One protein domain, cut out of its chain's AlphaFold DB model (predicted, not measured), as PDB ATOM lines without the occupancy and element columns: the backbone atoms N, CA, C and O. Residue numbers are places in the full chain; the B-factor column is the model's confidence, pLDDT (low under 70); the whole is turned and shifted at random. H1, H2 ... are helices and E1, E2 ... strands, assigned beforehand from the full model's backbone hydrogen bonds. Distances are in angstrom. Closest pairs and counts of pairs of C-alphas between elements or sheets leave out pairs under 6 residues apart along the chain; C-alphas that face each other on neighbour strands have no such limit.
ATOM      1  N   ASP A  26      37.948  12.446 174.587       80.44
ATOM      2  CA  ASP A  26      38.675  11.494 173.747       80.44
ATOM      3  C   ASP A  26      39.942  11.018 174.471       80.44
ATOM      4  O   ASP A  26      40.905  11.765 174.660       80.44
ATOM      5  N   THR A  27      39.946   9.747 174.854       92.25
ATOM      6  CA  THR A  27      41.061   9.073 175.524       92.25
ATOM      7  C   THR A  27      41.868   8.238 174.533       92.25
ATOM      8  O   THR A  27      41.432   7.945 173.415       92.25
ATOM      9  N   LYS A  28      43.091   7.865 174.927       96.88
ATOM     10  CA  LYS A  28      43.953   6.971 174.147       96.88
ATOM     11  C   LYS A  28      43.235   5.637 173.936       96.88
ATOM     12  O   LYS A  28      42.804   5.016 174.898       96.88
ATOM     13  N   CYS A  29      43.132   5.184 172.686       97.69
ATOM     14  CA  CYS A  29      42.499   3.902 172.387       97.69
ATOM     15  C   CYS A  29      43.265   2.755 173.077       97.69
ATOM     16  O   CYS A  29      44.456   2.601 172.789       97.69
ATOM     17  N   PRO A  30      42.609   1.940 173.923       97.38
ATOM     18  CA  PRO A  30      43.257   0.846 174.651       97.38
ATOM     19  C   PRO A  30      43.631  -0.334 173.745       97.38
ATOM     20  O   PRO A  30      44.675  -0.952 173.946       97.38
ATOM     21  N   ARG A  31      42.846  -0.603 172.688       97.81
ATOM     22  CA  ARG A  31      43.131  -1.705 171.753       97.81
ATOM     23  C   ARG A  31      44.486  -1.532 171.065       97.81
ATOM     24  O   ARG A  31      45.304  -2.436 171.103       97.81
ATOM     25  N   CYS A  32      44.724  -0.364 170.463       98.31
ATOM     26  CA  CYS A  32      45.945  -0.081 169.695       98.31
ATOM     27  C   CYS A  32      46.938   0.831 170.416       98.31
ATOM     28  O   CYS A  32      47.820   1.402 169.777       98.31
ATOM     29  N   LEU A  33      46.739   1.081 171.712       97.50
ATOM     30  CA  LEU A  33      47.569   1.981 172.511       97.50
ATOM     31  C   LEU A  33      47.863   3.311 171.797       97.50
ATOM     32  O   LEU A  33      48.997   3.789 171.779       97.50
ATOM     33  N   GLY A  34      46.843   3.936 171.210       97.50
ATOM     34  CA  GLY A  34      46.983   5.233 170.544       97.50
ATOM     35  C   GLY A  34      47.576   5.221 169.133       97.50
ATOM     36  O   GLY A  34      47.531   6.255 168.472       97.50
ATOM     37  N   LYS A  35      48.080   4.084 168.641       98.19
ATOM     38  CA  LYS A  35      48.798   3.981 167.356       98.19
ATOM     39  C   LYS A  35      47.894   4.117 166.129       98.19
ATOM     40  O   LYS A  35      48.374   4.363 165.031       98.19
ATOM     41  N   GLY A  36      46.591   3.878 166.284       97.62
ATOM     42  CA  GLY A  36      45.642   3.776 165.166       97.62
ATOM     43  C   GLY A  36      45.691   2.428 164.431       97.62
ATOM     44  O   GLY A  36      44.694   2.030 163.839       97.62
ATOM     45  N   ASN A  37      46.771   1.661 164.575       98.25
ATOM     46  CA  ASN A  37      46.914   0.299 164.064       98.25
ATOM     47  C   ASN A  37      47.216  -0.679 165.207       98.25
ATOM     48  O   ASN A  37      47.885  -0.310 166.169       98.25
ATOM     49  N   VAL A  38      46.701  -1.898 165.093       97.88
ATOM     50  CA  VAL A  38      46.983  -3.038 165.970       97.88
ATOM     51  C   VAL A  38      48.173  -3.801 165.387       97.88
ATOM     52  O   VAL A  38      48.166  -4.117 164.195       97.88
ATOM     53  N   ASP A  39      49.185  -4.081 166.203       97.69
ATOM     54  CA  ASP A  39      50.326  -4.933 165.843       97.69
ATOM     55  C   ASP A  39      50.287  -6.284 166.576       97.69
ATOM     56  O   ASP A  39      49.357  -6.573 167.327       97.69
ATOM     57  N   LEU A  40      51.286  -7.139 166.331       96.44
ATOM     58  CA  LEU A  40      51.357  -8.464 166.952       96.44
ATOM     59  C   LEU A  40      51.432  -8.390 168.483       96.44
ATOM     60  O   LEU A  40      50.786  -9.194 169.147       96.44
ATOM     61  N   ASN A  41      52.134  -7.396 169.035       98.00
ATOM     62  CA  ASN A  41      52.247  -7.212 170.483       98.00
ATOM     63  C   ASN A  41      50.899  -6.822 171.104       98.00
ATOM     64  O   ASN A  41      50.557  -7.283 172.191       98.00
ATOM     65  N   ASP A  42      50.108  -5.983 170.427       98.06
ATOM     66  CA  ASP A  42      48.742  -5.676 170.863       98.06
ATOM     67  C   ASP A  42      47.841  -6.912 170.830       98.06
ATOM     68  O   ASP A  42      47.046  -7.107 171.747       98.06
ATOM     69  N   ILE A  43      47.953  -7.726 169.776       97.00
ATOM     70  CA  ILE A  43      47.155  -8.947 169.602       97.00
ATOM     71  C   ILE A  43      47.475  -9.956 170.703       97.00
ATOM     72  O   ILE A  43      46.553 -10.504 171.301       97.00
ATOM     73  N   GLU A  44      48.757 -10.173 170.984       96.75
ATOM     74  CA  GLU A  44      49.219 -11.064 172.049       96.75
ATOM     75  C   GLU A  44      48.771 -10.569 173.427       96.75
ATOM     76  O   GLU A  44      48.166 -11.321 174.186       96.75
ATOM     77  N   ARG A  45      48.962  -9.277 173.722       97.81
ATOM     78  CA  ARG A  45      48.519  -8.659 174.982       97.81
ATOM     79  C   ARG A  45      47.017  -8.815 175.229       97.81
ATOM     80  O   ARG A  45      46.601  -8.886 176.380       97.81
ATOM     81  N   LEU A  46      46.208  -8.803 174.170       97.19
ATOM     82  CA  LEU A  46      44.746  -8.919 174.246       97.19
ATOM     83  C   LEU A  46      44.243 -10.359 174.091       97.19
ATOM     84  O   LEU A  46      43.033 -10.576 174.072       97.19
ATOM     85  N   ASN A  47      45.149 -11.328 173.979       96.00
ATOM     86  CA  ASN A  47      44.846 -12.733 173.740       96.00
ATOM     87  C   ASN A  47      43.939 -12.974 172.512       96.00
ATOM     88  O   ASN A  47      42.965 -13.724 172.579       96.00
ATOM     89  N   LYS A  48      44.205 -12.290 171.388       96.06
ATOM     90  CA  LYS A  48      43.412 -12.398 170.142       96.06
ATOM     91  C   LYS A  48      44.179 -12.989 168.964       96.06
ATOM     92  O   LYS A  48      43.830 -12.743 167.810       96.06
ATOM     93  N   GLN A  49      45.211 -13.784 169.229       94.69
ATOM     94  CA  GLN A  49      46.092 -14.374 168.218       94.69
ATOM     95  C   GLN A  49      45.320 -15.202 167.182       94.69
ATOM     96  O   GLN A  49      45.736 -15.237 166.027       94.69
ATOM     97  N   LEU A  50      44.223 -15.858 167.565       95.00
ATOM     98  CA  LEU A  50      43.424 -16.688 166.655       95.00
ATOM     99  C   LEU A  50      42.325 -15.912 165.921       95.00
ATOM    100  O   LEU A  50      41.802 -16.393 164.929       95.00
ATOM    101  N   PHE A  51      42.014 -14.690 166.351       94.12
ATOM    102  CA  PHE A  51      40.874 -13.938 165.824       94.12
ATOM    103  C   PHE A  51      41.297 -12.724 165.004       94.12
ATOM    104  O   PHE A  51      40.564 -12.271 164.125       94.12
ATOM    105  N   TRP A  52      42.473 -12.162 165.290       93.81
ATOM    106  CA  TRP A  52      42.935 -10.917 164.692       93.81
ATOM    107  C   TRP A  52      44.246 -11.083 163.927       93.81
ATOM    108  O   TRP A  52      45.144 -11.833 164.305       93.81
ATOM    109  N   GLY A  53      44.367 -10.280 162.870       91.75
ATOM    110  CA  GLY A  53      45.628  -9.987 162.194       91.75
ATOM    111  C   GLY A  53      46.023  -8.520 162.400       91.75
ATOM    112  O   GLY A  53      45.149  -7.695 162.694       91.75
ATOM    113  N   PRO A  54      47.316  -8.177 162.249       94.94
ATOM    114  CA  PRO A  54      47.779  -6.800 162.369       94.94
ATOM    115  C   PRO A  54      47.159  -5.910 161.285       94.94
ATOM    116  O   PRO A  54      46.808  -6.371 160.198       94.94
ATOM    117  N   GLY A  55      47.033  -4.615 161.569       96.06
ATOM    118  CA  GLY A  55      46.490  -3.641 160.624       96.06
ATOM    119  C   GLY A  55      45.683  -2.534 161.290       96.06
ATOM    120  O   GLY A  55      45.860  -2.230 162.469       96.06
ATOM    121  N   LYS A  56      44.782  -1.906 160.527       97.62
ATOM    122  CA  LYS A  56      43.943  -0.804 161.017       97.62
ATOM    123  C   LYS A  56      43.147  -1.220 162.252       97.62
ATOM    124  O   LYS A  56      42.426  -2.213 162.233       97.62
ATOM    125  N   CYS A  57      43.226  -0.426 163.322       98.06
ATOM    126  CA  CYS A  57      42.499  -0.713 164.554       98.06
ATOM    127  C   CYS A  57      40.996  -0.542 164.338       98.06
ATOM    128  O   CYS A  57      40.491   0.582 164.247       98.06
ATOM    129  N   ALA A  58      40.277  -1.660 164.298       96.75
ATOM    130  CA  ALA A  58      38.836  -1.678 164.099       96.75
ATOM    131  C   ALA A  58      38.056  -1.075 165.278       96.75
ATOM    132  O   ALA A  58      36.977  -0.536 165.070       96.75
ATOM    133  N   TYR A  59      38.603  -1.050 166.498       97.12
ATOM    134  CA  TYR A  59      37.942  -0.439 167.661       97.12
ATOM    135  C   TYR A  59      37.832   1.079 167.548       97.12
ATOM    136  O   TYR A  59      36.737   1.626 167.577       97.12
ATOM    137  N   CYS A  60      38.948   1.774 167.310       96.38
ATOM    138  CA  CYS A  60      38.938   3.229 167.117       96.38
ATOM    139  C   CYS A  60      38.773   3.654 165.650       96.38
ATOM    140  O   CYS A  60      38.893   4.839 165.338       96.38
ATOM    141  N   ASN A  61      38.540   2.705 164.739       95.00
ATOM    142  CA  ASN A  61      38.504   2.924 163.293       95.00
ATOM    143  C   ASN A  61      39.734   3.704 162.777       95.00
ATOM    144  O   ASN A  61      39.615   4.644 161.990       95.00
ATOM    145  N   GLY A  62      40.928   3.345 163.249       96.62
ATOM    146  CA  GLY A  62      42.182   3.983 162.836       96.62
ATOM    147  C   GLY A  62      42.531   5.305 163.525       96.62
ATOM    148  O   GLY A  62      43.609   5.836 163.290       96.62
ATOM    149  N   LYS A  63      41.665   5.854 164.386       96.56
ATOM    150  CA  LYS A  63      41.859   7.200 164.964       96.56
ATOM    151  C   LYS A  63      42.902   7.272 166.084       96.56
ATOM    152  O   LYS A  63      43.339   8.360 166.442       96.56
ATOM    153  N   GLY A  64      43.213   6.143 166.723       97.56
ATOM    154  CA  GLY A  64      44.047   6.088 167.930       97.56
ATOM    155  C   GLY A  64      43.370   6.627 169.200       97.56
ATOM    156  O   GLY A  64      43.956   6.582 170.277       97.56
ATOM    157  N   LYS A  65      42.124   7.099 169.122       96.88
ATOM    158  CA  LYS A  65      41.376   7.653 170.257       96.88
ATOM    159  C   LYS A  65      39.930   7.171 170.266       96.88
ATOM    160  O   LYS A  65      39.393   6.855 169.204       96.88
ATOM    161  N   VAL A  66      39.329   7.114 171.450       95.06
ATOM    162  CA  VAL A  66      37.929   6.715 171.679       95.06
ATOM    163  C   VAL A  66      37.301   7.564 172.781       95.06
ATOM    164  O   VAL A  66      38.014   8.092 173.633       95.06
ATOM    165  N   SER A  67      35.975   7.686 172.778       93.00
ATOM    166  CA  SER A  67      35.256   8.361 173.858       93.00
ATOM    167  C   SER A  67      35.212   7.495 175.120       93.00
ATOM    168  O   SER A  67      35.197   6.265 175.039       93.00
ATOM    169  N   SER A  68      35.123   8.125 176.292       90.94
ATOM    170  CA  SER A  68      34.905   7.409 177.562       90.94
ATOM    171  C   SER A  68      33.614   6.580 177.571       90.94
ATOM    172  O   SER A  68      33.573   5.511 178.166       90.94
ATOM    173  N   GLU A  69      32.572   7.042 176.874       89.88
ATOM    174  CA  GLU A  69      31.319   6.298 176.700       89.88
ATOM    175  C   GLU A  69      31.561   4.956 175.995       89.88
ATOM    176  O   GLU A  69      31.105   3.915 176.468       89.88
ATOM    177  N   MET A  70      32.359   4.952 174.922       91.25
ATOM    178  CA  MET A  70      32.707   3.722 174.210       91.25
ATOM    179  C   MET A  70      33.466   2.742 175.109       91.25
ATOM    180  O   MET A  70      33.157   1.553 175.089       91.25
ATOM    181  N   LEU A  71      34.401   3.241 175.927       91.75
ATOM    182  CA  LEU A  71      35.141   2.418 176.891       91.75
ATOM    183  C   LEU A  71      34.225   1.748 177.917       91.75
ATOM    184  O   LEU A  71      34.463   0.609 178.297       91.75
ATOM    185  N   SER A  72      33.170   2.439 178.355       90.50
ATOM    186  CA  SER A  72      32.221   1.882 179.327       90.50
ATOM    187  C   SER A  72      31.280   0.825 178.740       90.50
ATOM    188  O   SER A  72      30.737   0.011 179.481       90.50
ATOM    189  N   ALA A  73      31.078   0.831 177.420       90.25
ATOM    190  CA  ALA A  73      30.068   0.008 176.757       90.25
ATOM    191  C   ALA A  73      30.646  -1.179 175.969       90.25
ATOM    192  O   ALA A  73      29.913  -2.109 175.611       90.25
ATOM    193  N   ILE A  74      31.929  -1.119 175.600       94.00
ATOM    194  CA  ILE A  74      32.548  -2.077 174.683       94.00
ATOM    195  C   ILE A  74      33.979  -2.342 175.118       94.00
ATOM    196  O   ILE A  74      34.811  -1.435 175.107       94.00
ATOM    197  N   SER A  75      34.267  -3.608 175.409       95.69
ATOM    198  CA  SER A  75      35.613  -4.068 175.728       95.69
ATOM    199  C   SER A  75      36.588  -3.799 174.583       95.69
ATOM    200  O   SER A  75      36.258  -3.936 173.396       95.69
ATOM    201  N   GLU A  76      37.826  -3.448 174.917       96.56
ATOM    202  CA  GLU A  76      38.895  -3.281 173.942       96.56
ATOM    203  C   GLU A  76      39.216  -4.560 173.179       96.56
ATOM    204  O   GLU A  76      39.852  -4.468 172.137       96.56
ATOM    205  N   ASP A  77      38.762  -5.723 173.630       96.94
ATOM    206  CA  ASP A  77      39.015  -7.023 173.012       96.94
ATOM    207  C   ASP A  77      37.850  -7.522 172.122       96.94
ATOM    208  O   ASP A  77      37.942  -8.589 171.524       96.94
ATOM    209  N   GLU A  78      36.792  -6.713 171.960       96.94
ATOM    210  CA  GLU A  78      35.597  -7.025 171.157       96.94
ATOM    211  C   GLU A  78      35.927  -7.416 169.703       96.94
ATOM    212  O   GLU A  78      36.377  -6.576 168.906       96.94
ATOM    213  N   VAL A  79      35.682  -8.680 169.353       96.25
ATOM    214  CA  VAL A  79      36.038  -9.281 168.057       96.25
ATOM    215  C   VAL A  79      35.049  -8.939 166.946       96.25
ATOM    216  O   VAL A  79      35.454  -8.890 165.788       96.25
ATOM    217  N   TYR A  80      33.798  -8.617 167.282       96.38
ATOM    218  CA  TYR A  80      32.773  -8.253 166.300       96.38
ATOM    219  C   TYR A  80      33.044  -6.900 165.624       96.38
ATOM    220  O   TYR A  80      32.609  -6.633 164.506       96.38
ATOM    221  N   LEU A  81      33.818  -6.024 166.275       96.00
ATOM    222  CA  LEU A  81      34.311  -4.809 165.638       96.00
ATOM    223  C   LEU A  81      35.446  -5.153 164.668       96.00
ATOM    224  O   LEU A  81      36.618  -5.129 165.054       96.00
ATOM    225  N   THR A  82      35.092  -5.390 163.406       94.00
ATOM    226  CA  THR A  82      36.019  -5.629 162.293       94.00
ATOM    227  C   THR A  82      36.182  -4.388 161.400       94.00
ATOM    228  O   THR A  82      35.498  -3.370 161.560       94.00
ATOM    229  N   THR A  83      37.165  -4.409 160.495       91.81
ATOM    230  CA  THR A  83      37.445  -3.288 159.571       91.81
ATOM    231  C   THR A  83      36.459  -3.193 158.411       91.81
ATOM    232  O   THR A  83      36.326  -2.125 157.818       91.81
ATOM    233  N   ASP A  84      35.808  -4.302 158.094       91.19
ATOM    234  CA  ASP A  84      34.818  -4.496 157.039       91.19
ATOM    235  C   ASP A  84      33.371  -4.448 157.556       91.19
ATOM    236  O   ASP A  84      32.449  -4.395 156.745       91.19
ATOM    237  N   LEU A  85      33.162  -4.365 158.881       94.38
ATOM    238  CA  LEU A  85      31.838  -4.186 159.477       94.38
ATOM    239  C   LEU A  85      31.137  -2.952 158.868       94.38
ATOM    240  O   LEU A  85      31.659  -1.830 158.989       94.38
ATOM    241  N   PRO A  86      29.950  -3.109 158.250       95.50
ATOM    242  CA  PRO A  86      29.234  -2.007 157.628       95.50
ATOM    243  C   PRO A  86      29.030  -0.837 158.590       95.50
ATOM    244  O   PRO A  86      28.632  -1.005 159.742       95.50
TER     245      PRO A  86
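AT A GLANCE: This is residues 26 to 86 of the 164 residues of an uncharacterized protein of Olleya sp. Bg11-27 (UniProt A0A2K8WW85). What shape is this? Little regular structure: a compact body of loops, with the small antiparallel sheet E1 - E2 and H2 toward one end and H1 toward the other. What is it made of? Of 61 printed residues, 18 are in named elements, in order E1, H1, E2, H2, class mixed; the radius of gyration of the C-alphas is 10.4 A, the spans 28 by 23 by 17 A.

IN THESE COORDINATES: Where are the strands? E1, residues 26 to 28, spans 7.0 A from C-alpha 26 at (38.675, 11.494, 173.747); E2, residues 65 to 67, spans 7.1 A. And the helices? H1, residues 40 to 45, spans 8.5 A; H2, residues 68 to 73, spans 8.9 A to C-alpha 73 at (30.068, 0.008, 176.757).

HOW THE PARTS SIT: How do E1 and E2 pair? They are antiparallel at 133 degrees, with N 27 and O 66 within hydrogen-bond range at 2.8 A. And the helices? The closest C-alphas of E1 and H2, Thr 27 and Ser 68, are 6.7 A apart; H1 and H2 are apart. In H1 and H2 every O i to N i+4 pair is within hydrogen-bond range.

THE WHOLE: Which links are long? E1 to H1 and H1 to E2. Is anything missing or unsure? The printed part has no cut, and no printed residue is under 70 in pLDDT.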